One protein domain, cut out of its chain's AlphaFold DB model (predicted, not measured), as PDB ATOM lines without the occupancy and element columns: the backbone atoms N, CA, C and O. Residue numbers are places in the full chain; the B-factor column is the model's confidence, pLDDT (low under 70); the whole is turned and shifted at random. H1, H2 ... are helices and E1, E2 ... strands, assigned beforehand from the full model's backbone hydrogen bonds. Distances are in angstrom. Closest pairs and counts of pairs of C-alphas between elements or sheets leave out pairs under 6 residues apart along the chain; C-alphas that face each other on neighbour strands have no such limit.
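This is residues 655 to 821 of the 822 residues of an uncharacterized protein of Chryseobacterium luteum (UniProt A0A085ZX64). A twisted sheet of seven strands turns a corner where its long strands E3 and E4 bend, with helices H1, H2 and H6 covering one side. The small helices H3, H4 and H5 lie on the other side, where H4 and H5 only graze the sheet. Its order is E1 E2 E3 E4 E5 E6 E7, mixed: antiparallel from E1 to E5, parallel from E5 to E7. The 167 printed residues, with six named helices and seven named strands in the order E1 E2 H1 H2 E3 E4 E5 H3 H4 E6 H5 E7 H6, are mixed in class and compact, with a radius of gyration of the C-alphas of 16.1 A and spans of 50 by 35 by 28 A.

E3, residues 713 to 723, bends by 83 degrees at 717, and E4, residues 731 to 740, by 68 degrees at 737; N 720 and O 734 are 2.8 A apart. With E5, residues 743 to 748, they form a meander, each strand the antiparallel neighbour of the one before; N 745 and O 738 are 2.9 A apart. E2, residues 671 to 675, is antiparallel to E3, with N 673 and O 721 at 2.8 A, and forms a hairpin with edge strand E1, residues 661 to 665, with N 662 and O 674 at 2.8 A. E6, residues 781 to 786, is parallel to E5, with N 746 and O 783 at 2.9 A, and edge strand E7, residues 810 to 812, is parallel to E6, with N 784 and O 810 at 2.8 A. H2, residues 695 to 707, is over E4 and E5, 7.4 A high. H1, residues 679 to 690, on the same face, touches H2 at a steep tilt of 46 degrees, opposite ways; their closest C-alphas are Ala 689 and Gly 701, 4.5 A. H6, residues 815 to 821, touches H2; the closest C-alphas, Val 703 and Ile 815, are 6.6 A apart. H3, residues 757 to 761, touches H5, residues 799 to 806, at the C-alphas of Leu 760 and Val 800, 6.7 A, and meets H4, residues 764 to 767, only through their link. E5, H3, H4, E6 and E6, H5, E7 are strand-helix-strand units, parallel neighbour strands joined through helices, with right-handed crossovers. Every O i to N i+4 pair is within hydrogen-bond range in H1, H2, H3 and H5; H4 is too short for one, and H6 has 0 of 3 but 4 of 4 O i to N i+3 pairs.

E1 begins at C-alpha 661 (14.523, -36.473, -14.538), and H6 ends at C-alpha 821 (3.379, -24.783, -39.306). E3 is 25.8 A long, E4 23.6 A, H2 18.3 A and H1 16.7 A.

The C-alphas farthest apart, Lys 657 and Asn 792, are 51.6 A apart. The printed part has no cut; the links H4 to E6 and E6 to H5 are long. pLDDT is under 70 at residues 657 to 658, 753 and 791 to 794.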
ATOM      1  N   LEU A 655      19.291 -32.013 -15.956       72.94
ATOM      2  CA  LEU A 655      19.150 -33.353 -15.404       72.94
ATOM      3  C   LEU A 655      19.438 -33.357 -13.900       72.94
ATOM      4  O   LEU A 655      20.406 -32.756 -13.430       72.94
ATOM      5  N   ASP A 656      18.595 -34.071 -13.167       71.25
ATOM      6  CA  ASP A 656      18.751 -34.321 -11.745       71.25
ATOM      7  C   ASP A 656      19.998 -35.180 -11.451       71.25
ATOM      8  O   ASP A 656      20.625 -35.755 -12.346       71.25
ATOM      9  N   LYS A 657      20.347 -35.338 -10.167       64.25
ATOM     10  CA  LYS A 657      21.511 -36.147  -9.755       64.25
ATOM     11  C   LYS A 657      21.433 -37.612 -10.210       64.25
ATOM     12  O   LYS A 657      22.477 -38.243 -10.340       64.25
ATOM     13  N   THR A 658      20.237 -38.155 -10.457       66.94
ATOM     14  CA  THR A 658      20.062 -39.523 -10.976       66.94
ATOM     15  C   THR A 658      20.155 -39.623 -12.504       66.94
ATOM     16  O   THR A 658      20.183 -40.734 -13.031       66.94
ATOM     17  N   LYS A 659      20.233 -38.485 -13.217       70.50
ATOM     18  CA  LYS A 659      20.184 -38.353 -14.686       70.50
ATOM     19  C   LYS A 659      18.902 -38.925 -15.329       70.50
ATOM     20  O   LYS A 659      18.888 -39.172 -16.535       70.50
ATOM     21  N   ARG A 660      17.826 -39.115 -14.548       73.56
ATOM     22  CA  ARG A 660      16.536 -39.695 -14.988       73.56
ATOM     23  C   ARG A 660      15.436 -38.659 -15.176       73.56
ATOM     24  O   ARG A 660      14.499 -38.916 -15.927       73.56
ATOM     25  N   PHE A 661      15.531 -37.521 -14.498       80.38
ATOM     26  CA  PHE A 661      14.523 -36.473 -14.538       80.38
ATOM     27  C   PHE A 661      15.134 -35.151 -14.982       80.38
ATOM     28  O   PHE A 661      16.240 -34.800 -14.579       80.38
ATOM     29  N   TRP A 662      14.387 -34.403 -15.781       80.62
ATOM     30  CA  TRP A 662      14.613 -32.983 -15.991       80.62
ATOM     31  C   TRP A 662      14.030 -32.196 -14.819       80.62
ATOM     32  O   TRP A 662      12.982 -32.565 -14.291       80.62
ATOM     33  N   THR A 663      14.716 -31.126 -14.424       85.81
ATOM     34  CA  THR A 663      14.355 -30.235 -13.314       85.81
ATOM     35  C   THR A 663      14.719 -28.787 -13.640       85.81
ATOM     36  O   THR A 663      15.759 -28.533 -14.250       85.81
ATOM     37  N   CYS A 664      13.877 -27.838 -13.238       86.56
ATOM     38  CA  CYS A 664      14.126 -26.391 -13.298       86.56
ATOM     39  C   CYS A 664      13.164 -25.661 -12.354       86.56
ATOM     40  O   CYS A 664      12.354 -26.295 -11.688       86.56
ATOM     41  N   PHE A 665      13.218 -24.334 -12.325       91.31
ATOM     42  CA  PHE A 665      12.142 -23.497 -11.800       91.31
ATOM     43  C   PHE A 665      11.298 -22.937 -12.954       91.31
ATOM     44  O   PHE A 665      11.793 -22.813 -14.075       91.31
ATOM     45  N   ASN A 666      10.037 -22.595 -12.699       90.12
ATOM     46  CA  ASN A 666       9.226 -21.777 -13.603       90.12
ATOM     47  C   ASN A 666       9.271 -20.287 -13.208       90.12
ATOM     48  O   ASN A 666       9.831 -19.926 -12.171       90.12
ATOM     49  N   GLU A 667       8.696 -19.405 -14.033       87.81
ATOM     50  CA  GLU A 667       8.706 -17.952 -13.774       87.81
ATOM     51  C   GLU A 667       7.903 -17.546 -12.519       87.81
ATOM     52  O   GLU A 667       8.165 -16.487 -11.949       87.81
ATOM     53  N   ALA A 668       7.003 -18.408 -12.029       89.00
ATOM     54  CA  ALA A 668       6.301 -18.255 -10.752       89.00
ATOM     55  C   ALA A 668       7.146 -18.672  -9.526       89.00
ATOM     56  O   ALA A 668       6.747 -18.424  -8.389       89.00
ATOM     57  N   GLY A 669       8.319 -19.283  -9.730       88.69
ATOM     58  CA  GLY A 669       9.222 -19.721  -8.661       88.69
ATOM     59  C   GLY A 669       8.955 -21.128  -8.113       88.69
ATOM     60  O   GLY A 669       9.560 -21.501  -7.107       88.69
ATOM     61  N   ALA A 670       8.100 -21.920  -8.764       91.88
ATOM     62  CA  ALA A 670       7.909 -23.334  -8.450       91.88
ATOM     63  C   ALA A 670       8.973 -24.202  -9.136       91.88
ATOM     64  O   ALA A 670       9.330 -23.968 -10.289       91.88
ATOM     65  N   GLU A 671       9.462 -25.231  -8.448       93.62
ATOM     66  CA  GLU A 671      10.376 -26.228  -9.012       93.62
ATOM     67  C   GLU A 671       9.582 -27.260  -9.823       93.62
ATOM     68  O   GLU A 671       8.690 -27.907  -9.279       93.62
ATOM     69  N   LEU A 672       9.908 -27.439 -11.102       93.94
ATOM     70  CA  LEU A 672       9.317 -28.439 -11.989       93.94
ATOM     71  C   LEU A 672      10.176 -29.699 -12.095       93.94
ATOM     72  O   LEU A 672      11.402 -29.643 -11.975       93.94
ATOM     73  N   LYS A 673       9.532 -30.827 -12.411       94.25
ATOM     74  CA  LYS A 673      10.187 -32.116 -12.648       94.25
ATOM     75  C   LYS A 673       9.427 -32.981 -13.662       94.25
ATOM     76  O   LYS A 673       8.219 -33.149 -13.541       94.25
ATOM     77  N   TRP A 674      10.125 -33.582 -14.628       93.88
ATOM     78  CA  TRP A 674       9.545 -34.557 -15.572       93.88
ATOM     79  C   TRP A 674      10.566 -35.606 -16.027       93.88
ATOM     80  O   TRP A 674      11.766 -35.459 -15.799       93.88
ATOM     81  N   GLY A 675      10.105 -36.706 -16.627       86.62
ATOM     82  CA  GLY A 675      10.977 -37.801 -17.069       86.62
ATOM     83  C   GLY A 675      11.884 -37.421 -18.245       86.62
ATOM     84  O   GLY A 675      11.468 -36.715 -19.163       86.62
ATOM     85  N   LYS A 676      13.127 -37.917 -18.249       86.19
ATOM     86  CA  LYS A 676      13.976 -37.921 -19.445       86.19
ATOM     87  C   LYS A 676      13.551 -39.081 -20.352       86.19
ATOM     88  O   LYS A 676      13.440 -40.205 -19.877       86.19
ATOM     89  N   LEU A 677      13.389 -38.810 -21.646       80.00
ATOM     90  CA  LEU A 677      13.227 -39.822 -22.694       80.00
ATOM     91  C   LEU A 677      14.414 -39.733 -23.664       80.00
ATOM     92  O   LEU A 677      14.913 -38.638 -23.929       80.00
ATOM     93  N   SER A 678      14.875 -40.871 -24.175       75.56
ATOM     94  CA  SER A 678      15.781 -40.957 -25.328       75.56
ATOM     95  C   SER A 678      15.002 -40.982 -26.648       75.56
ATOM     96  O   SER A 678      13.820 -41.319 -26.661       75.56
ATOM     97  N   THR A 679      15.660 -40.699 -27.776       78.00
ATOM     98  CA  THR A 679      15.038 -40.718 -29.117       78.00
ATOM     99  C   THR A 679      14.298 -42.029 -29.398       78.00
ATOM    100  O   THR A 679      13.143 -42.004 -29.808       78.00
ATOM    101  N   LYS A 680      14.899 -43.175 -29.048       80.62
ATOM    102  CA  LYS A 680      14.281 -44.505 -29.203       80.62
ATOM    103  C   LYS A 680      13.050 -44.715 -28.321       80.62
ATOM    104  O   LYS A 680      12.140 -45.449 -28.696       80.62
ATOM    105  N   GLU A 681      13.020 -44.113 -27.134       86.81
ATOM    106  CA  GLU A 681      11.840 -44.151 -26.263       86.81
ATOM    107  C   GLU A 681      10.742 -43.221 -26.783       86.81
ATOM    108  O   GLU A 681       9.576 -43.586 -26.708       86.81
ATOM    109  N   ILE A 682      11.093 -42.071 -27.366       88.00
ATOM    110  CA  ILE A 682      10.140 -41.159 -28.014       88.00
ATOM    111  C   ILE A 682       9.499 -41.843 -29.229       88.00
ATOM    112  O   ILE A 682       8.275 -41.913 -29.295       88.00
ATOM    113  N   GLU A 683      10.294 -42.423 -30.134       88.94
ATOM    114  CA  GLU A 683       9.817 -43.202 -31.290       88.94
ATOM    115  C   GLU A 683       8.867 -44.327 -30.854       88.94
ATOM    116  O   GLU A 683       7.718 -44.390 -31.299       88.94
ATOM    117  N   LYS A 684       9.303 -45.157 -29.899       93.00
ATOM    118  CA  LYS A 684       8.493 -46.246 -29.339       93.00
ATOM    119  C   LYS A 684       7.207 -45.749 -28.672       93.00
ATOM    120  O   LYS A 684       6.174 -46.410 -28.774       93.00
ATOM    121  N   ASN A 685       7.245 -44.616 -27.972       94.38
ATOM    122  CA  ASN A 685       6.065 -44.054 -27.318       94.38
ATOM    123  C   ASN A 685       5.072 -43.490 -28.345       94.38
ATOM    124  O   ASN A 685       3.873 -43.685 -28.165       94.38
ATOM    125  N   ILE A 686       5.543 -42.881 -29.442       95.19
ATOM    126  CA  ILE A 686       4.696 -42.460 -30.572       95.19
ATOM    127  C   ILE A 686       4.000 -43.681 -31.189       95.19
ATOM    128  O   ILE A 686       2.777 -43.694 -31.314       95.19
ATOM    129  N   GLU A 687       4.742 -44.747 -31.503       94.56
ATOM    130  CA  GLU A 687       4.169 -45.991 -32.038       94.56
ATOM    131  C   GLU A 687       3.180 -46.650 -31.063       94.56
ATOM    132  O   GLU A 687       2.100 -47.092 -31.463       94.56
ATOM    133  N   SER A 688       3.507 -46.687 -29.769       95.50
ATOM    134  CA  SER A 688       2.628 -47.229 -28.727       95.50
ATOM    135  C   SER A 688       1.383 -46.371 -28.483       95.50
ATOM    136  O   SER A 688       0.382 -46.899 -27.993       95.50
ATOM    137  N   ALA A 689       1.436 -45.072 -28.782       94.62
ATOM    138  CA  ALA A 689       0.296 -44.171 -28.704       94.62
ATOM    139  C   ALA A 689      -0.638 -44.378 -29.907       94.62
ATOM    140  O   ALA A 689      -1.818 -44.645 -29.705       94.62
ATOM    141  N   ILE A 690      -0.110 -44.392 -31.139       94.88
ATOM    142  CA  ILE A 690      -0.878 -44.648 -32.380       94.88
ATOM    143  C   ILE A 690      -1.669 -45.966 -32.309       94.88
ATOM    144  O   ILE A 690      -2.827 -46.030 -32.726       94.88
ATOM    145  N   ASN A 691      -1.054 -47.015 -31.758       93.69
ATOM    146  CA  ASN A 691      -1.660 -48.343 -31.624       93.69
ATOM    147  C   ASN A 691      -2.498 -48.519 -30.337       93.69
ATOM    148  O   ASN A 691      -2.891 -49.638 -30.004       93.69
ATOM    149  N   ASN A 692      -2.756 -47.449 -29.578       95.06
ATOM    150  CA  ASN A 692      -3.495 -47.528 -28.321       95.06
ATOM    151  C   ASN A 692      -5.007 -47.690 -28.554       95.06
ATOM    152  O   ASN A 692      -5.600 -47.007 -29.385       95.06
ATOM    153  N   THR A 693      -5.663 -48.546 -27.767       91.75
ATOM    154  CA  THR A 693      -7.122 -48.751 -27.841       91.75
ATOM    155  C   THR A 693      -7.931 -47.573 -27.291       91.75
ATOM    156  O   THR A 693      -9.124 -47.462 -27.576       91.75
ATOM    157  N   LYS A 694      -7.310 -46.678 -26.510       93.75
ATOM    158  CA  LYS A 694      -7.929 -45.439 -26.039       93.75
ATOM    159  C   LYS A 694      -7.732 -44.336 -27.081       93.75
ATOM    160  O   LYS A 694      -6.640 -43.790 -27.225       93.75
ATOM    161  N   THR A 695      -8.826 -43.955 -27.731       89.56
ATOM    162  CA  THR A 695      -8.906 -42.939 -28.798       89.56
ATOM    163  C   THR A 695      -8.243 -41.598 -28.464       89.56
ATOM    164  O   THR A 695      -7.665 -40.977 -29.356       89.56
ATOM    165  N   SER A 696      -8.251 -41.160 -27.197       87.88
ATOM    166  CA  SER A 696      -7.527 -39.946 -26.782       87.88
ATOM    167  C   SER A 696      -6.006 -40.072 -26.939       87.88
ATOM    168  O   SER A 696      -5.382 -39.178 -27.496       87.88
ATOM    169  N   VAL A 697      -5.436 -41.206 -26.520       92.69
ATOM    170  CA  VAL A 697      -3.990 -41.481 -26.584       92.69
ATOM    171  C   VAL A 697      -3.568 -41.788 -28.020       92.69
ATOM    172  O   VAL A 697      -2.499 -41.380 -28.462       92.69
ATOM    173  N   GLN A 698      -4.448 -42.427 -28.792       94.75
ATOM    174  CA  GLN A 698      -4.266 -42.567 -30.234       94.75
ATOM    175  C   GLN A 698      -4.163 -41.209 -30.940       94.75
ATOM    176  O   GLN A 698      -3.297 -41.037 -31.796       94.75
ATOM    177  N   TRP A 699      -4.984 -40.224 -30.558       94.75
ATOM    178  CA  TRP A 699      -4.891 -38.872 -31.115       94.75
ATOM    179  C   TRP A 699      -3.568 -38.176 -30.770       94.75
ATOM    180  O   TRP A 699      -2.963 -37.570 -31.651       94.75
ATOM    181  N   GLU A 700      -3.076 -38.315 -29.535       95.75
ATOM    182  CA  GLU A 700      -1.747 -37.822 -29.128       95.75
ATOM    183  C   GLU A 700      -0.634 -38.421 -30.016       95.75
ATOM    184  O   GLU A 700       0.225 -37.693 -30.519       95.75
ATOM    185  N   GLY A 701      -0.689 -39.732 -30.283       95.94
ATOM    186  CA  GLY A 701       0.261 -40.434 -31.155       95.94
ATOM    187  C   GLY A 701       0.197 -40.006 -32.624       95.94
ATOM    188  O   GLY A 701       1.238 -39.777 -33.243       95.94
ATOM    189  N   GLU A 702      -1.010 -39.859 -33.180       95.56
ATOM    190  CA  GLU A 702      -1.229 -39.335 -34.536       95.56
ATOM    191  C   GLU A 702      -0.622 -37.924 -34.680       95.56
ATOM    192  O   GLU A 702       0.185 -37.681 -35.581       95.56
ATOM    193  N   VAL A 703      -0.940 -37.015 -33.752       96.25
ATOM    194  CA  VAL A 703      -0.431 -35.633 -33.742       96.25
ATOM    195  C   VAL A 703       1.094 -35.598 -33.594       96.25
ATOM    196  O   VAL A 703       1.759 -34.904 -34.364       96.25
ATOM    197  N   ALA A 704       1.671 -36.373 -32.671       96.25
ATOM    198  CA  ALA A 704       3.123 -36.448 -32.496       96.25
ATOM    199  C   ALA A 704       3.842 -36.952 -33.755       96.25
ATOM    200  O   ALA A 704       4.890 -36.418 -34.126       96.25
ATOM    201  N   LYS A 705       3.261 -37.934 -34.457       96.06
ATOM    202  CA  LYS A 705       3.820 -38.442 -35.711       96.06
ATOM    203  C   LYS A 705       3.825 -37.377 -36.806       96.06
ATOM    204  O   LYS A 705       4.848 -37.217 -37.468       96.06
ATOM    205  N   ALA A 706       2.743 -36.614 -36.950       94.19
ATOM    206  CA  ALA A 706       2.681 -35.513 -37.910       94.19
ATOM    207  C   ALA A 706       3.643 -34.361 -37.566       94.19
ATOM    208  O   ALA A 706       4.251 -33.784 -38.467       94.19
ATOM    209  N   PHE A 707       3.843 -34.048 -36.279       93.56
ATOM    210  CA  PHE A 707       4.844 -33.060 -35.866       93.56
ATOM    211  C   PHE A 707       6.285 -33.529 -36.117       93.56
ATOM    212  O   PHE A 707       7.103 -32.715 -36.534       93.56
ATOM    213  N   SER A 708       6.588 -34.828 -35.975       90.06
ATOM    214  CA  SER A 708       7.934 -35.369 -36.248       90.06
ATOM    215  C   SER A 708       8.405 -35.234 -37.709       90.06
ATOM    216  O   SER A 708       9.591 -35.386 -37.987       90.06
ATOM    217  N   GLU A 709       7.505 -34.909 -38.648       89.25
ATOM    218  CA  GLU A 709       7.840 -34.586 -40.047       89.25
ATOM    219  C   GLU A 709       8.269 -33.116 -40.259       89.25
ATOM    220  O   GLU A 709       8.707 -32.753 -41.357       89.25
ATOM    221  N   ILE A 710       8.095 -32.248 -39.252       85.31
ATOM    222  CA  ILE A 710       8.316 -30.795 -39.360       85.31
ATOM    223  C   ILE A 710       9.175 -30.190 -38.239       85.31
ATOM    224  O   ILE A 710       9.738 -29.113 -38.434       85.31
ATOM    225  N   ASP A 711       9.261 -30.847 -37.083       84.38
ATOM    226  CA  ASP A 711       9.994 -30.380 -35.905       84.38
ATOM    227  C   ASP A 711      10.419 -31.564 -35.020       84.38
ATOM    228  O   ASP A 711       9.849 -32.654 -35.095       84.38
ATOM    229  N   GLU A 712      11.425 -31.378 -34.166       85.50
ATOM    230  CA  GLU A 712      11.921 -32.468 -33.320       85.50
ATOM    231  C   GLU A 712      10.992 -32.703 -32.116       85.50
ATOM    232  O   GLU A 712      10.803 -31.813 -31.286       85.50
ATOM    233  N   VAL A 713      10.420 -33.907 -31.988       89.75
ATOM    234  CA  VAL A 713       9.602 -34.288 -30.823       89.75
ATOM    235  C   VAL A 713      10.512 -34.568 -29.626       89.75
ATOM    236  O   VAL A 713      11.396 -35.417 -29.693       89.75
ATOM    237  N   LYS A 714      10.270 -33.875 -28.510       87.38
ATOM    238  CA  LYS A 714      11.052 -33.963 -27.268       87.38
ATOM    239  C   LYS A 714      10.351 -34.748 -26.158       87.38
ATOM    240  O   LYS A 714      11.042 -35.330 -25.325       87.38
ATOM    241  N   GLN A 715       9.014 -34.742 -26.097       92.38
ATOM    242  CA  GLN A 715       8.201 -35.510 -25.132       92.38
ATOM    243  C   GLN A 715       6.844 -35.901 -25.743       92.38
ATOM    244  O   GLN A 715       6.330 -35.196 -26.610       92.38
ATOM    245  N   ILE A 716       6.246 -36.986 -25.245       94.44
ATOM    246  CA  ILE A 716       4.877 -37.425 -25.554       94.44
ATOM    247  C   ILE A 716       4.284 -38.111 -24.316       94.44
ATOM    248  O   ILE A 716       4.966 -38.918 -23.681       94.44
ATOM    249  N   GLY A 717       3.038 -37.785 -23.960       91.81
ATOM    250  CA  GLY A 717       2.323 -38.350 -22.806       91.81
ATOM    251  C   GLY A 717       3.033 -38.176 -21.450       91.81
ATOM    252  O   GLY A 717       2.803 -38.957 -20.520       91.81
ATOM    253  N   THR A 718       3.940 -37.201 -21.323       93.75
ATOM    254  CA  THR A 718       4.840 -37.088 -20.163       93.75
ATOM    255  C   THR A 718       4.239 -36.197 -19.081       93.75
ATOM    256  O   THR A 718       4.024 -35.007 -19.291       93.75
ATOM    257  N   LYS A 719       4.061 -36.738 -17.871       95.31
ATOM    258  CA  LYS A 719       3.638 -35.955 -16.699       95.31
ATOM    259  C   LYS A 719       4.723 -34.986 -16.232       95.31
ATOM    260  O   LYS A 719       5.893 -35.357 -16.130       95.31
ATOM    261  N   VAL A 720       4.293 -33.781 -15.868       95.00
ATOM    262  CA  VAL A 720       5.110 -32.733 -15.258       95.00
ATOM    263  C   VAL A 720       4.613 -32.475 -13.841       95.00
ATOM    264  O   VAL A 720       3.457 -32.114 -13.605       95.00
ATOM    265  N   GLU A 721       5.510 -32.683 -12.889       95.62
ATOM    266  CA  GLU A 721       5.300 -32.431 -11.471       95.62
ATOM    267  C   GLU A 721       5.834 -31.034 -11.104       95.62
ATOM    268  O   GLU A 721       6.786 -30.563 -11.726       95.62
ATOM    269  N   TYR A 722       5.263 -30.380 -10.087       94.56
ATOM    270  CA  TYR A 722       5.766 -29.121  -9.520       94.56
ATOM    271  C   TYR A 722       5.836 -29.145  -7.990       94.56
ATOM    272  O   TYR A 722       5.208 -29.983  -7.339       94.56
ATOM    273  N   ARG A 723       6.605 -28.215  -7.415       93.12
ATOM    274  CA  ARG A 723       6.771 -28.023  -5.972       93.12
ATOM    275  C   ARG A 723       7.036 -26.551  -5.640       93.12
ATOM    276  O   ARG A 723       8.043 -25.992  -6.070       93.12
ATOM    277  N   ASN A 724       6.175 -25.938  -4.828       89.38
ATOM    278  CA  ASN A 724       6.397 -24.583  -4.311       89.38
ATOM    279  C   ASN A 724       7.354 -24.578  -3.107       89.38
ATOM    280  O   ASN A 724       7.520 -25.582  -2.407       89.38
ATOM    281  N   SER A 725       7.930 -23.410  -2.813       72.19
ATOM    282  CA  SER A 725       8.689 -23.188  -1.576       72.19
ATOM    283  C   SER A 725       7.817 -23.485  -0.346       72.19
ATOM    284  O   SER A 725       6.736 -22.919  -0.195       72.19
ATOM    285  N   GLY A 726       8.273 -24.396   0.519       70.62
ATOM    286  CA  GLY A 726       7.528 -24.876   1.692       70.62
ATOM    287  C   GLY A 726       6.737 -26.178   1.487       70.62
ATOM    288  O   GLY A 726       6.293 -26.768   2.470       70.62
ATOM    289  N   MET A 727       6.599 -26.687   0.256       82.69
ATOM    290  CA  MET A 727       5.989 -27.999   0.008       82.69
ATOM    291  C   MET A 727       7.012 -29.134   0.165       82.69
ATOM    292  O   MET A 727       8.080 -29.132  -0.446       82.69
ATOM    293  N   ASN A 728       6.662 -30.168   0.936       81.06
ATOM    294  CA  ASN A 728       7.537 -31.327   1.179       81.06
ATOM    295  C   ASN A 728       7.481 -32.403   0.076       81.06
ATOM    296  O   ASN A 728       8.264 -33.354   0.102       81.06
ATOM    297  N   LYS A 729       6.549 -32.293  -0.877       89.06
ATOM    298  CA  LYS A 729       6.324 -33.257  -1.964       89.06
ATOM    299  C   LYS A 729       6.048 -32.527  -3.275       89.06
ATOM    300  O   LYS A 729       5.673 -31.359  -3.264       89.06
ATOM    301  N   PHE A 730       6.255 -33.239  -4.376       90.25
ATOM    302  CA  PHE A 730       5.843 -32.817  -5.708       90.25
ATOM    303  C   PHE A 730       4.365 -33.168  -5.945       90.25
ATOM    304  O   PHE A 730       3.905 -34.226  -5.510       90.25
ATOM    305  N   GLU A 731       3.650 -32.299  -6.654       93.56
ATOM    306  CA  GLU A 731       2.263 -32.484  -7.097       93.56
ATOM    307  C   GLU A 731       2.153 -32.367  -8.623       93.56
ATOM    308  O   GLU A 731       3.086 -31.929  -9.288       93.56
ATOM    309  N   LEU A 732       1.018 -32.754  -9.214       93.44
ATOM    310  CA  LEU A 732       0.832 -32.678 -10.666       93.44
ATOM    311  C   LEU A 732       0.561 -31.226 -11.116       93.44
ATOM    312  O   LEU A 732      -0.449 -30.619 -10.729       93.44
ATOM    313  N   ALA A 733       1.443 -30.694 -11.967       91.81
ATOM    314  CA  ALA A 733       1.208 -29.450 -12.702       91.81
ATOM    315  C   ALA A 733       0.393 -29.718 -13.971       91.81
ATOM    316  O   ALA A 733      -0.555 -28.995 -14.276       91.81
ATOM    317  N   GLY A 734       0.731 -30.803 -14.669       91.50
ATOM    318  CA  GLY A 734       0.031 -31.261 -15.858       91.50
ATOM    319  C   GLY A 734       0.830 -32.310 -16.621       91.50
ATOM    320  O   GLY A 734       1.570 -33.108 -16.047       91.50
ATOM    321  N   ASP A 735       0.662 -32.280 -17.928       91.31
ATOM    322  CA  ASP A 735       1.098 -33.250 -18.910       91.31
ATOM    323  C   ASP A 735       1.597 -32.513 -20.159       91.31
ATOM    324  O   ASP A 735       1.047 -31.488 -20.557       91.31
ATOM    325  N   TYR A 736       2.651 -33.045 -20.769       93.75
ATOM    326  CA  TYR A 736       2.994 -32.781 -22.157       93.75
ATOM    327  C   TYR A 736       2.345 -33.877 -23.006       93.75
ATOM    328  O   TYR A 736       2.944 -34.943 -23.167       93.75
ATOM    329  N   ASP A 737       1.146 -33.618 -23.539       94.81
ATOM    330  CA  ASP A 737       0.494 -34.513 -24.508       94.81
ATOM    331  C   ASP A 737       1.457 -34.746 -25.685       94.81
ATOM    332  O   ASP A 737       1.874 -35.877 -25.932       94.81
ATOM    333  N   VAL A 738       1.931 -33.657 -26.309       95.56
ATOM    334  CA  VAL A 738       3.120 -33.651 -27.178       95.56
ATOM    335  C   VAL A 738       3.942 -32.377 -26.934       95.56
ATOM    336  O   VAL A 738       3.408 -31.268 -26.899       95.56
ATOM    337  N   LEU A 739       5.263 -32.522 -26.802       94.25
ATOM    338  CA  LEU A 739       6.224 -31.416 -26.770       94.25
ATOM    339  C   LEU A 739       7.224 -31.586 -27.911       94.25
ATOM    340  O   LEU A 739       7.823 -32.650 -28.061       94.25
ATOM    341  N   THR A 740       7.445 -30.522 -28.669       90.50
ATOM    342  CA  THR A 740       8.465 -30.432 -29.726       90.50
ATOM    343  C   THR A 740       9.470 -29.337 -29.383       90.50
ATOM    344  O   THR A 740       9.350 -28.698 -28.335       90.50
ATOM    345  N   GLU A 741      10.458 -29.090 -30.238       80.62
ATOM    346  CA  GLU A 741      11.394 -27.990 -30.027       80.62
ATOM    347  C   GLU A 741      10.676 -26.630 -30.002       80.62
ATOM    348  O   GLU A 741      10.841 -25.878 -29.041       80.62
ATOM    349  N   LYS A 742       9.792 -26.360 -30.971       86.06
ATOM    350  CA  LYS A 742       9.115 -25.061 -31.159       86.06
ATOM    351  C   LYS A 742       7.699 -24.993 -30.581       86.06
ATOM    352  O   LYS A 742       7.212 -23.891 -30.303       86.06
ATOM    353  N   TYR A 743       7.024 -26.133 -30.412       92.81
ATOM    354  CA  TYR A 743       5.603 -26.202 -30.047       92.81
ATOM    355  C   TYR A 743       5.329 -27.024 -28.781       92.81
ATOM    356  O   TYR A 743       5.898 -28.097 -28.573       92.81
ATOM    357  N   LEU A 744       4.394 -26.536 -27.963       95.69
ATOM    358  CA  LEU A 744       3.740 -27.294 -26.895       95.69
ATOM    359  C   LEU A 744       2.305 -27.558 -27.348       95.69
ATOM    360  O   LEU A 744       1.580 -26.612 -27.657       95.69
ATOM    361  N   ILE A 745       1.900 -28.825 -27.420       96.69
ATOM    362  CA  ILE A 745       0.615 -29.222 -27.994       96.69
ATOM    363  C   ILE A 745      -0.255 -29.892 -26.930       96.69
ATOM    364  O   ILE A 745       0.160 -30.878 -26.331       96.69
ATOM    365  N   GLU A 746      -1.470 -29.376 -26.736       95.94
ATOM    366  CA  GLU A 746      -2.553 -30.008 -25.973       95.94
ATOM    367  C   GLU A 746      -3.474 -30.748 -26.955       95.94
ATOM    368  O   GLU A 746      -4.001 -30.156 -27.903       95.94
ATOM    369  N   CYS A 747      -3.712 -32.035 -26.722       94.62
ATOM    370  CA  CYS A 747      -4.541 -32.890 -27.561       94.62
ATOM    371  C   CYS A 747      -5.932 -33.084 -26.942       94.62
ATOM    372  O   CYS A 747      -6.095 -33.375 -25.755       94.62
ATOM    373  N   LYS A 748      -6.982 -32.934 -27.755       91.94
ATOM    374  CA  LYS A 748      -8.372 -33.195 -27.370       91.94
ATOM    375  C   LYS A 748      -9.067 -34.010 -28.454       91.94
ATOM    376  O   LYS A 748      -9.416 -33.508 -29.517       91.94
ATOM    377  N   GLU A 749      -9.320 -35.279 -28.150       88.50
ATOM    378  CA  GLU A 749     -10.122 -36.187 -28.984       88.50
ATOM    379  C   GLU A 749     -11.491 -35.587 -29.341       88.50
ATOM    380  O   GLU A 749     -11.984 -35.707 -30.461       88.50
ATOM    381  N   SER A 750     -12.118 -34.918 -28.374       87.00
ATOM    382  CA  SER A 750     -13.394 -34.249 -28.579       87.00
ATOM    383  C   SER A 750     -13.560 -33.073 -27.630       87.00
ATOM    384  O   SER A 750     -13.173 -33.166 -26.463       87.00
ATOM    385  N   VAL A 751     -14.189 -32.005 -28.111       86.06
ATOM    386  CA  VAL A 751     -14.634 -30.869 -27.291       86.06
ATOM    387  C   VAL A 751     -16.159 -30.786 -27.375       86.06
ATOM    388  O   VAL A 751     -16.697 -30.855 -28.475       86.06
ATOM    389  N   SER A 752     -16.861 -30.694 -26.241       79.56
ATOM    390  CA  SER A 752     -18.336 -30.645 -26.176       79.56
ATOM    391  C   SER A 752     -18.863 -29.242 -25.892       79.56
ATOM    392  O   SER A 752     -18.130 -28.379 -25.402       79.56
ATOM    393  N   LYS A 753     -20.155 -29.007 -26.163       69.88
ATOM    394  CA  LYS A 753     -20.785 -27.675 -26.073       69.88
ATOM    395  C   LYS A 753     -20.691 -27.009 -24.688       69.88
ATOM    396  O   LYS A 753     -20.828 -25.796 -24.585       69.88
ATOM    397  N   ASN A 754     -20.424 -27.779 -23.633       71.00
ATOM    398  CA  ASN A 754     -20.383 -27.311 -22.245       71.00
ATOM    399  C   ASN A 754     -19.015 -26.746 -21.796       71.00
ATOM    400  O   ASN A 754     -18.799 -26.573 -20.595       71.00
ATOM    401  N   ILE A 755     -18.084 -26.455 -22.718       80.44
ATOM    402  CA  ILE A 755     -16.830 -25.766 -22.367       80.44
ATOM    403  C   ILE A 755     -17.092 -24.364 -21.796       80.44
ATOM    404  O   ILE A 755     -17.763 -23.529 -22.399       80.44
ATOM    405  N   ASN A 756     -16.528 -24.105 -20.618       80.75
ATOM    406  CA  ASN A 756     -16.719 -22.886 -19.829       80.75
ATOM    407  C   ASN A 756     -15.360 -22.273 -19.432       80.75
ATOM    408  O   ASN A 756     -14.328 -22.655 -19.985       80.75
ATOM    409  N   SER A 757     -15.343 -21.330 -18.481       79.19
ATOM    410  CA  SER A 757     -14.107 -20.660 -18.042       79.19
ATOM    411  C   SER A 757     -13.025 -21.634 -17.563       79.19
ATOM    412  O   SER A 757     -11.857 -21.409 -17.855       79.19
ATOM    413  N   LYS A 758     -13.385 -22.780 -16.969       82.88
ATOM    414  CA  LYS A 758     -12.413 -23.790 -16.514       82.88
ATOM    415  C   LYS A 758     -11.579 -24.376 -17.655       82.88
ATOM    416  O   LYS A 758     -10.438 -24.771 -17.441       82.88
ATOM    417  N   PHE A 759     -12.122 -24.401 -18.876       84.38
ATOM    418  CA  PHE A 759     -11.371 -24.799 -20.069       84.38
ATOM    419  C   PHE A 759     -10.355 -23.723 -20.494       84.38
ATOM    420  O   PHE A 759      -9.315 -24.062 -21.042       84.38
ATOM    421  N   LEU A 760     -10.619 -22.438 -20.216       83.44
ATOM    422  CA  LEU A 760      -9.638 -21.356 -20.384       83.44
ATOM    423  C   LEU A 760      -8.566 -21.411 -19.293       83.44
ATOM    424  O   LEU A 760      -7.382 -21.358 -19.605       83.44
ATOM    425  N   GLU A 761      -8.992 -21.557 -18.038       84.75
ATOM    426  CA  GLU A 761      -8.131 -21.622 -16.849       84.75
ATOM    427  C   GLU A 761      -7.128 -22.789 -16.947       84.75
ATOM    428  O   GLU A 761      -5.966 -22.649 -16.569       84.75
ATOM    429  N   GLN A 762      -7.523 -23.923 -17.547       86.31
ATOM    430  CA  GLN A 762      -6.612 -25.041 -17.834       86.31
ATOM    431  C   GLN A 762      -5.430 -24.641 -18.735       86.31
ATOM    432  O   GLN A 762      -4.354 -25.215 -18.588       86.31
ATOM    433  N   PHE A 763      -5.591 -23.670 -19.640       91.88
ATOM    434  CA  PHE A 763      -4.511 -23.191 -20.511       91.88
ATOM    435  C   PHE A 763      -3.600 -22.155 -19.845       91.88
ATOM    436  O   PHE A 763      -2.518 -21.887 -20.368       91.88
ATOM    437  N   ASP A 764      -3.958 -21.608 -18.682       90.88
ATOM    438  CA  ASP A 764      -3.080 -20.669 -17.979       90.88
ATOM    439  C   ASP A 764      -1.797 -21.370 -17.469       90.88
ATOM    440  O   ASP A 764      -0.758 -20.722 -17.373       90.88
ATOM    441  N   LYS A 765      -1.793 -22.714 -17.325       92.12
ATOM    442  CA  LYS A 765      -0.572 -23.540 -17.121       92.12
ATOM    443  C   LYS A 765       0.418 -23.503 -18.306       92.12
ATOM    444  O   LYS A 765       1.554 -23.964 -18.186       92.12
ATOM    445  N   TYR A 766       0.003 -22.956 -19.448       93.38
ATOM    446  CA  TYR A 766       0.827 -22.757 -20.645       93.38
ATOM    447  C   TYR A 766       1.009 -21.283 -21.018       93.38
ATOM    448  O   TYR A 766       2.017 -20.944 -21.637       93.38
ATOM    449  N   LEU A 767       0.029 -20.436 -20.682       92.06
ATOM    450  CA  LEU A 767      -0.087 -19.048 -21.144       92.06
ATOM    451  C   LEU A 767       0.314 -17.992 -20.106       92.06
ATOM    452  O   LEU A 767       0.706 -16.902 -20.515       92.06
ATOM    453  N   ASP A 768       0.205 -18.272 -18.804       92.19
ATOM    454  CA  ASP A 768       0.531 -17.308 -17.746       92.19
ATOM    455  C   ASP A 768       1.792 -17.735 -16.975       92.19
ATOM    456  O   ASP A 768       1.712 -18.625 -16.124       92.19
ATOM    457  N   PRO A 769       2.951 -17.087 -17.201       88.94
ATOM    458  CA  PRO A 769       4.186 -17.396 -16.483       88.94
ATOM    459  C   PRO A 769       4.109 -17.187 -14.963       88.94
ATOM    460  O   PRO A 769       4.970 -17.688 -14.244       88.94
ATOM    461  N   LYS A 770       3.094 -16.469 -14.455       90.25
ATOM    462  CA  LYS A 770       2.850 -16.287 -13.014       90.25
ATOM    463  C   LYS A 770       2.035 -17.416 -12.385       90.25
ATOM    464  O   LYS A 770       1.900 -17.449 -11.164       90.25
ATOM    465  N   ASN A 771       1.494 -18.333 -13.184       91.56
ATOM    466  CA  ASN A 771       0.794 -19.503 -12.677       91.56
ATOM    467  C   ASN A 771       1.805 -20.462 -12.024       91.56
ATOM    468  O   ASN A 771       2.783 -20.861 -12.652       91.56
ATOM    469  N   GLU A 772       1.566 -20.879 -10.779       90.44
ATOM    470  CA  GLU A 772       2.446 -21.820 -10.062       90.44
ATOM    471  C   GLU A 772       2.648 -23.141 -10.825       90.44
ATOM    472  O   GLU A 772       3.707 -23.760 -10.742       90.44
ATOM    473  N   LYS A 773       1.651 -23.541 -11.626       92.94
ATOM    474  CA  LYS A 773       1.673 -24.727 -12.491       92.94
ATOM    475  C   LYS A 773       2.155 -24.434 -13.914       92.94
ATOM    476  O   LYS A 773       1.955 -25.271 -14.786       92.94
ATOM    477  N   TYR A 774       2.760 -23.277 -14.188       94.31
ATOM    478  CA  TYR A 774       3.264 -22.948 -15.523       94.31
ATOM    479  C   TYR A 774       4.365 -23.926 -15.957       94.31
ATOM    480  O   TYR A 774       5.389 -24.024 -15.278       94.31
ATOM    481  N   ILE A 775       4.171 -24.617 -17.088       92.50
ATOM    482  CA  ILE A 775       5.117 -25.617 -17.627       92.50
ATOM    483  C   ILE A 775       5.687 -25.281 -19.017       92.50
ATOM    484  O   ILE A 775       6.493 -26.040 -19.547       92.50
ATOM    485  N   ASN A 776       5.352 -24.134 -19.619       91.81
ATOM    486  CA  ASN A 776       5.898 -23.740 -20.928       91.81
ATOM    487  C   ASN A 776       7.290 -23.071 -20.814       91.81
ATOM    488  O   ASN A 776       7.490 -21.899 -21.145       91.81
ATOM    489  N   ILE A 777       8.274 -23.832 -20.323       80.25
ATOM    490  CA  ILE A 777       9.620 -23.345 -19.953       80.25
ATOM    491  C   ILE A 777      10.443 -22.811 -21.141       80.25
ATOM    492  O   ILE A 777      11.337 -21.996 -20.945       80.25
ATOM    493  N   GLY A 778      10.120 -23.209 -22.375       71.88
ATOM    494  CA  GLY A 778      10.780 -22.713 -23.594       71.88
ATOM    495  C   GLY A 778      10.033 -21.597 -24.331       71.88
ATOM    496  O   GLY A 778      10.395 -21.299 -25.460       71.88
ATOM    497  N   LYS A 779       8.949 -21.040 -23.762       81.19
ATOM    498  CA  LYS A 779       8.063 -20.053 -24.431       81.19
ATOM    499  C   LYS A 779       7.597 -20.509 -25.823       81.19
ATOM    500  O   LYS A 779       7.440 -19.714 -26.749       81.19
ATOM    501  N   ARG A 780       7.360 -21.817 -25.947       87.69
ATOM    502  CA  ARG A 780       6.942 -22.492 -27.178       87.69
ATOM    503  C   ARG A 780       5.577 -21.996 -27.622       87.69
ATOM    504  O   ARG A 780       4.732 -21.655 -26.790       87.69
ATOM    505  N   LYS A 781       5.339 -22.021 -28.933       92.81
ATOM    506  CA  LYS A 781       4.022 -21.736 -29.511       92.81
ATOM    507  C   LYS A 781       3.044 -22.821 -29.059       92.81
ATOM    508  O   LYS A 781       3.332 -24.009 -29.188       92.81
ATOM    509  N   ILE A 782       1.896 -22.418 -28.526       95.75
ATOM    510  CA  ILE A 782       0.921 -23.357 -27.965       95.75
ATOM    511  C   ILE A 782      -0.066 -23.757 -29.054       95.75
ATOM    512  O   ILE A 782      -0.641 -22.895 -29.722       95.75
ATOM    513  N   VAL A 783      -0.270 -25.059 -29.215       96.25
ATOM    514  CA  VAL A 783      -1.206 -25.648 -30.173       96.25
ATOM    515  C   VAL A 783      -2.290 -26.400 -29.401       96.25
ATOM    516  O   VAL A 783      -1.985 -27.175 -28.500       96.25
ATOM    517  N   LEU A 784      -3.554 -26.203 -29.765       95.69
ATOM    518  CA  LEU A 784      -4.667 -27.045 -29.335       95.69
ATOM    519  C   LEU A 784      -5.126 -27.885 -30.533       95.69
ATOM    520  O   LEU A 784      -5.652 -27.353 -31.514       95.69
ATOM    521  N   ALA A 785      -4.905 -29.196 -30.442       95.06
ATOM    522  CA  ALA A 785      -5.230 -30.176 -31.468       95.06
ATOM    523  C   ALA A 785      -6.555 -30.886 -31.165       95.06
ATOM    524  O   ALA A 785      -6.631 -31.722 -30.264       95.06
ATOM    525  N   ILE A 786      -7.605 -30.571 -31.926       93.44
ATOM    526  CA  ILE A 786      -8.970 -31.068 -31.717       93.44
ATOM    527  C   ILE A 786      -9.323 -32.094 -32.801       93.44
ATOM    528  O   ILE A 786      -9.452 -31.719 -33.962       93.44
ATOM    529  N   LYS A 787      -9.535 -33.370 -32.444       89.88
ATOM    530  CA  LYS A 787      -9.931 -34.413 -33.420       89.88
ATOM    531  C   LYS A 787     -11.401 -34.297 -33.841       89.88
ATOM    532  O   LYS A 787     -11.752 -34.660 -34.959       89.88
ATOM    533  N   SER A 788     -12.276 -33.813 -32.954       88.00
ATOM    534  CA  SER A 788     -13.710 -33.655 -33.234       88.00
ATOM    535  C   SER A 788     -14.403 -32.625 -32.332       88.00
ATOM    536  O   SER A 788     -13.967 -32.350 -31.211       88.00
ATOM    537  N   PHE A 789     -15.536 -32.092 -32.794       85.75
ATOM    538  CA  PHE A 789     -16.490 -31.373 -31.947       85.75
ATOM    539  C   PHE A 789     -17.694 -32.275 -31.664       85.75
ATOM    540  O   PHE A 789     -18.245 -32.891 -32.575       85.75
ATOM    541  N   LYS A 790     -18.092 -32.361 -30.394       75.44
ATOM    542  CA  LYS A 790     -19.334 -33.001 -29.955       75.44
ATOM    543  C   LYS A 790     -20.446 -31.960 -29.915       75.44
ATOM    544  O   LYS A 790     -20.207 -30.812 -29.547       75.44
ATOM    545  N   ASP A 791     -21.649 -32.423 -30.245       65.44
ATOM    546  CA  ASP A 791     -22.880 -31.642 -30.379       65.44
ATOM    547  C   ASP A 791     -22.816 -30.652 -31.563       65.44
ATOM    548  O   ASP A 791     -22.030 -29.707 -31.556       65.44
ATOM    549  N   ASN A 792     -23.687 -30.826 -32.571       60.06
ATOM    550  CA  ASN A 792     -23.667 -30.143 -33.889       60.06
ATOM    551  C   ASN A 792     -23.745 -28.592 -33.879       60.06
ATOM    552  O   ASN A 792     -23.875 -27.970 -34.930       60.06
ATOM    553  N   ALA A 793     -23.702 -27.957 -32.708       58.34
ATOM    554  CA  ALA A 793     -23.693 -26.509 -32.510       58.34
ATOM    555  C   ALA A 793     -22.316 -25.943 -32.102       58.34
ATOM    556  O   ALA A 793     -22.194 -24.725 -31.979       58.34
ATOM    557  N   LEU A 794     -21.298 -26.781 -31.852       68.88
ATOM    558  CA  LEU A 794     -19.962 -26.324 -31.459       68.88
ATOM    559  C   LEU A 794     -18.980 -26.333 -32.640       68.88
ATOM    560  O   LEU A 794     -18.821 -27.335 -33.330       68.88
ATOM    561  N   ASN A 795     -18.284 -25.214 -32.842       79.50
ATOM    562  CA  ASN A 795     -17.177 -25.082 -33.786       79.50
ATOM    563  C   ASN A 795     -16.177 -24.014 -33.280       79.50
ATOM    564  O   ASN A 795     -16.336 -23.468 -32.183       79.50
ATOM    565  N   LEU A 796     -15.155 -23.687 -34.078       82.00
ATOM    566  CA  LEU A 796     -14.112 -22.715 -33.720       82.00
ATOM    567  C   LEU A 796     -14.622 -21.293 -33.401       82.00
ATOM    568  O   LEU A 796     -13.882 -20.528 -32.790       82.00
ATOM    569  N   SER A 797     -15.853 -20.909 -33.761       82.19
ATOM    570  CA  SER A 797     -16.461 -19.617 -33.398       82.19
ATOM    571  C   SER A 797     -16.951 -19.543 -31.945       82.19
ATOM    572  O   SER A 797     -17.459 -18.500 -31.533       82.19
ATOM    573  N   HIS A 798     -16.831 -20.617 -31.156       86.94
ATOM    574  CA  HIS A 798     -17.240 -20.606 -29.753       86.94
ATOM    575  C   HIS A 798     -16.436 -19.574 -28.934       86.94
ATOM    576  O   HIS A 798     -15.208 -19.551 -29.062       86.94
ATOM    577  N   PRO A 799     -17.062 -18.769 -28.045       86.81
ATOM    578  CA  PRO A 799     -16.381 -17.678 -27.338       86.81
ATOM    579  C   PRO A 799     -15.102 -18.096 -26.600       86.81
ATOM    580  O   PRO A 799     -14.091 -17.407 -26.686       86.81
ATOM    581  N   VAL A 800     -15.112 -19.261 -25.943       87.19
ATOM    582  CA  VAL A 800     -13.936 -19.838 -25.259       87.19
ATOM    583  C   VAL A 800     -12.780 -20.112 -26.236       87.19
ATOM    584  O   VAL A 800     -11.636 -19.760 -25.962       87.19
ATOM    585  N   LEU A 801     -13.058 -20.688 -27.409       88.94
ATOM    586  CA  LEU A 801     -12.018 -21.019 -28.392       88.94
ATOM    587  C   LEU A 801     -11.482 -19.761 -29.090       88.94
ATOM    588  O   LEU A 801     -10.281 -19.653 -29.330       88.94
ATOM    589  N   GLN A 802     -12.346 -18.770 -29.333       90.00
ATOM    590  CA  GLN A 802     -11.935 -17.450 -29.818       90.00
ATOM    591  C   GLN A 802     -11.055 -16.712 -28.799       90.00
ATOM    592  O   GLN A 802     -10.056 -16.114 -29.186       90.00
ATOM    593  N   GLN A 803     -11.349 -16.801 -27.497       89.94
ATOM    594  CA  GLN A 803     -10.491 -16.214 -26.460       89.94
ATOM    595  C   GLN A 803      -9.110 -16.882 -26.389       89.94
ATOM    596  O   GLN A 803      -8.113 -16.169 -26.303       89.94
ATOM    597  N   LEU A 804      -9.015 -18.214 -26.504       90.56
ATOM    598  CA  LEU A 804      -7.716 -18.899 -26.607       90.56
ATOM    599  C   LEU A 804      -6.940 -18.474 -27.862       90.56
ATOM    600  O   LEU A 804      -5.749 -18.181 -27.775       90.56
ATOM    601  N   LYS A 805      -7.617 -18.363 -29.013       91.31
ATOM    602  CA  LYS A 805      -7.008 -17.866 -30.254       91.31
ATOM    603  C   LYS A 805      -6.493 -16.428 -30.103       91.31
ATOM    604  O   LYS A 805      -5.381 -16.133 -30.533       91.31
ATOM    605  N   ASN A 806      -7.246 -15.558 -29.428       90.88
ATOM    606  CA  ASN A 806      -6.837 -14.183 -29.123       90.88
ATOM    607  C   ASN A 806      -5.678 -14.113 -28.107       90.88
ATOM    608  O   ASN A 806      -4.868 -13.194 -28.188       90.88
ATOM    609  N   LYS A 807      -5.552 -15.094 -27.199       89.69
ATOM    610  CA  LYS A 807      -4.359 -15.303 -26.350       89.69
ATOM    611  C   LYS A 807      -3.160 -15.912 -27.116       89.69
ATOM    612  O   LYS A 807      -2.122 -16.153 -26.509       89.69
ATOM    613  N   GLY A 808      -3.273 -16.163 -28.425       89.62
ATOM    614  CA  GLY A 808      -2.183 -16.665 -29.274       89.62
ATOM    615  C   GLY A 808      -2.103 -18.190 -29.428       89.62
ATOM    616  O   GLY A 808      -1.124 -18.683 -29.986       89.62
ATOM    617  N   VAL A 809      -3.108 -18.948 -28.969       94.31
ATOM    618  CA  VAL A 809      -3.155 -20.410 -29.161       94.31
ATOM    619  C   VAL A 809      -3.503 -20.751 -30.613       94.31
ATOM    620  O   VAL A 809      -4.533 -20.328 -31.145       94.31
ATOM    621  N   ILE A 810      -2.658 -21.564 -31.245       95.00
ATOM    622  CA  ILE A 810      -2.868 -22.102 -32.591       95.00
ATOM    623  C   ILE A 810      -3.891 -23.240 -32.500       95.00
ATOM    624  O   ILE A 810      -3.704 -24.193 -31.752       95.00
ATOM    625  N   MET A 811      -4.971 -23.157 -33.273       93.00
ATOM    626  CA  MET A 811      -6.006 -24.193 -33.321       93.00
ATOM    627  C   MET A 811      -5.789 -25.075 -34.547       93.00
ATOM    628  O   MET A 811      -5.769 -24.546 -35.660       93.00
ATOM    629  N   ILE A 812      -5.687 -26.393 -34.357       92.06
ATOM    630  CA  ILE A 812      -5.743 -27.364 -35.457       92.06
ATOM    631  C   ILE A 812      -6.922 -28.321 -35.252       92.06
ATOM    632  O   ILE A 812      -7.132 -28.850 -34.161       92.06
ATOM    633  N   THR A 813      -7.710 -28.511 -36.306       89.62
ATOM    634  CA  THR A 813      -8.887 -29.400 -36.355       89.62
ATOM    635  C   THR A 813      -8.760 -30.490 -37.422       89.62
ATOM    636  O   THR A 813      -9.621 -31.353 -37.529       89.62
ATOM    637  N   ASP A 814      -7.702 -30.435 -38.232       86.88
ATOM    638  CA  ASP A 814      -7.301 -31.456 -39.198       86.88
ATOM    639  C   ASP A 814      -5.780 -31.611 -39.086       86.88
ATOM    640  O   ASP A 814      -5.041 -30.624 -39.084       86.88
ATOM    641  N   ILE A 815      -5.305 -32.852 -38.990       88.69
ATOM    642  CA  ILE A 815      -3.885 -33.191 -38.864       88.69
ATOM    643  C   ILE A 815      -3.036 -32.643 -40.026       88.69
ATOM    644  O   ILE A 815      -1.877 -32.279 -39.837       88.69
ATOM    645  N   ASN A 816      -3.619 -32.485 -41.219       87.75
ATOM    646  CA  ASN A 816      -2.939 -31.910 -42.379       87.75
ATOM    647  C   ASN A 816      -2.571 -30.431 -42.184       87.75
ATOM    648  O   ASN A 816      -1.622 -29.957 -42.808       87.75
ATOM    649  N   GLN A 817      -3.258 -29.708 -41.290       90.50
ATOM    650  CA  GLN A 817      -2.945 -28.309 -40.976       90.50
ATOM    651  C   GLN A 817      -1.567 -28.153 -40.317       90.50
ATOM    652  O   GLN A 817      -0.964 -27.088 -40.443       90.50
ATOM    653  N   ILE A 818      -1.027 -29.209 -39.690       90.19
ATOM    654  CA  ILE A 818       0.322 -29.218 -39.097       90.19
ATOM    655  C   ILE A 818       1.383 -28.897 -40.157       90.19
ATOM    656  O   ILE A 818       2.312 -28.143 -39.886       90.19
ATOM    657  N   LYS A 819       1.212 -29.356 -41.404       84.19
ATOM    658  CA  LYS A 819       2.166 -29.105 -42.502       84.19
ATOM    659  C   LYS A 819       2.324 -27.616 -42.849       84.19
ATOM    660  O   LYS A 819       3.343 -27.244 -43.424       84.19
ATOM    661  N   ASN A 820       1.365 -26.776 -42.450       85.12
ATOM    662  CA  ASN A 820       1.398 -25.320 -42.621       85.12
ATOM    663  C   ASN A 820       2.118 -24.586 -41.466       85.12
ATOM    664  O   ASN A 820       2.169 -23.359 -41.473       85.12
ATOM    665  N   LEU A 821       2.649 -25.313 -40.472       80.88
ATOM    666  CA  LEU A 821       3.379 -24.783 -39.306       80.88
ATOM    667  C   LEU A 821       4.916 -24.894 -39.439       80.88
ATOM    668  O   LEU A 821       5.624 -24.762 -38.436       80.88
TER     669      LEU A 821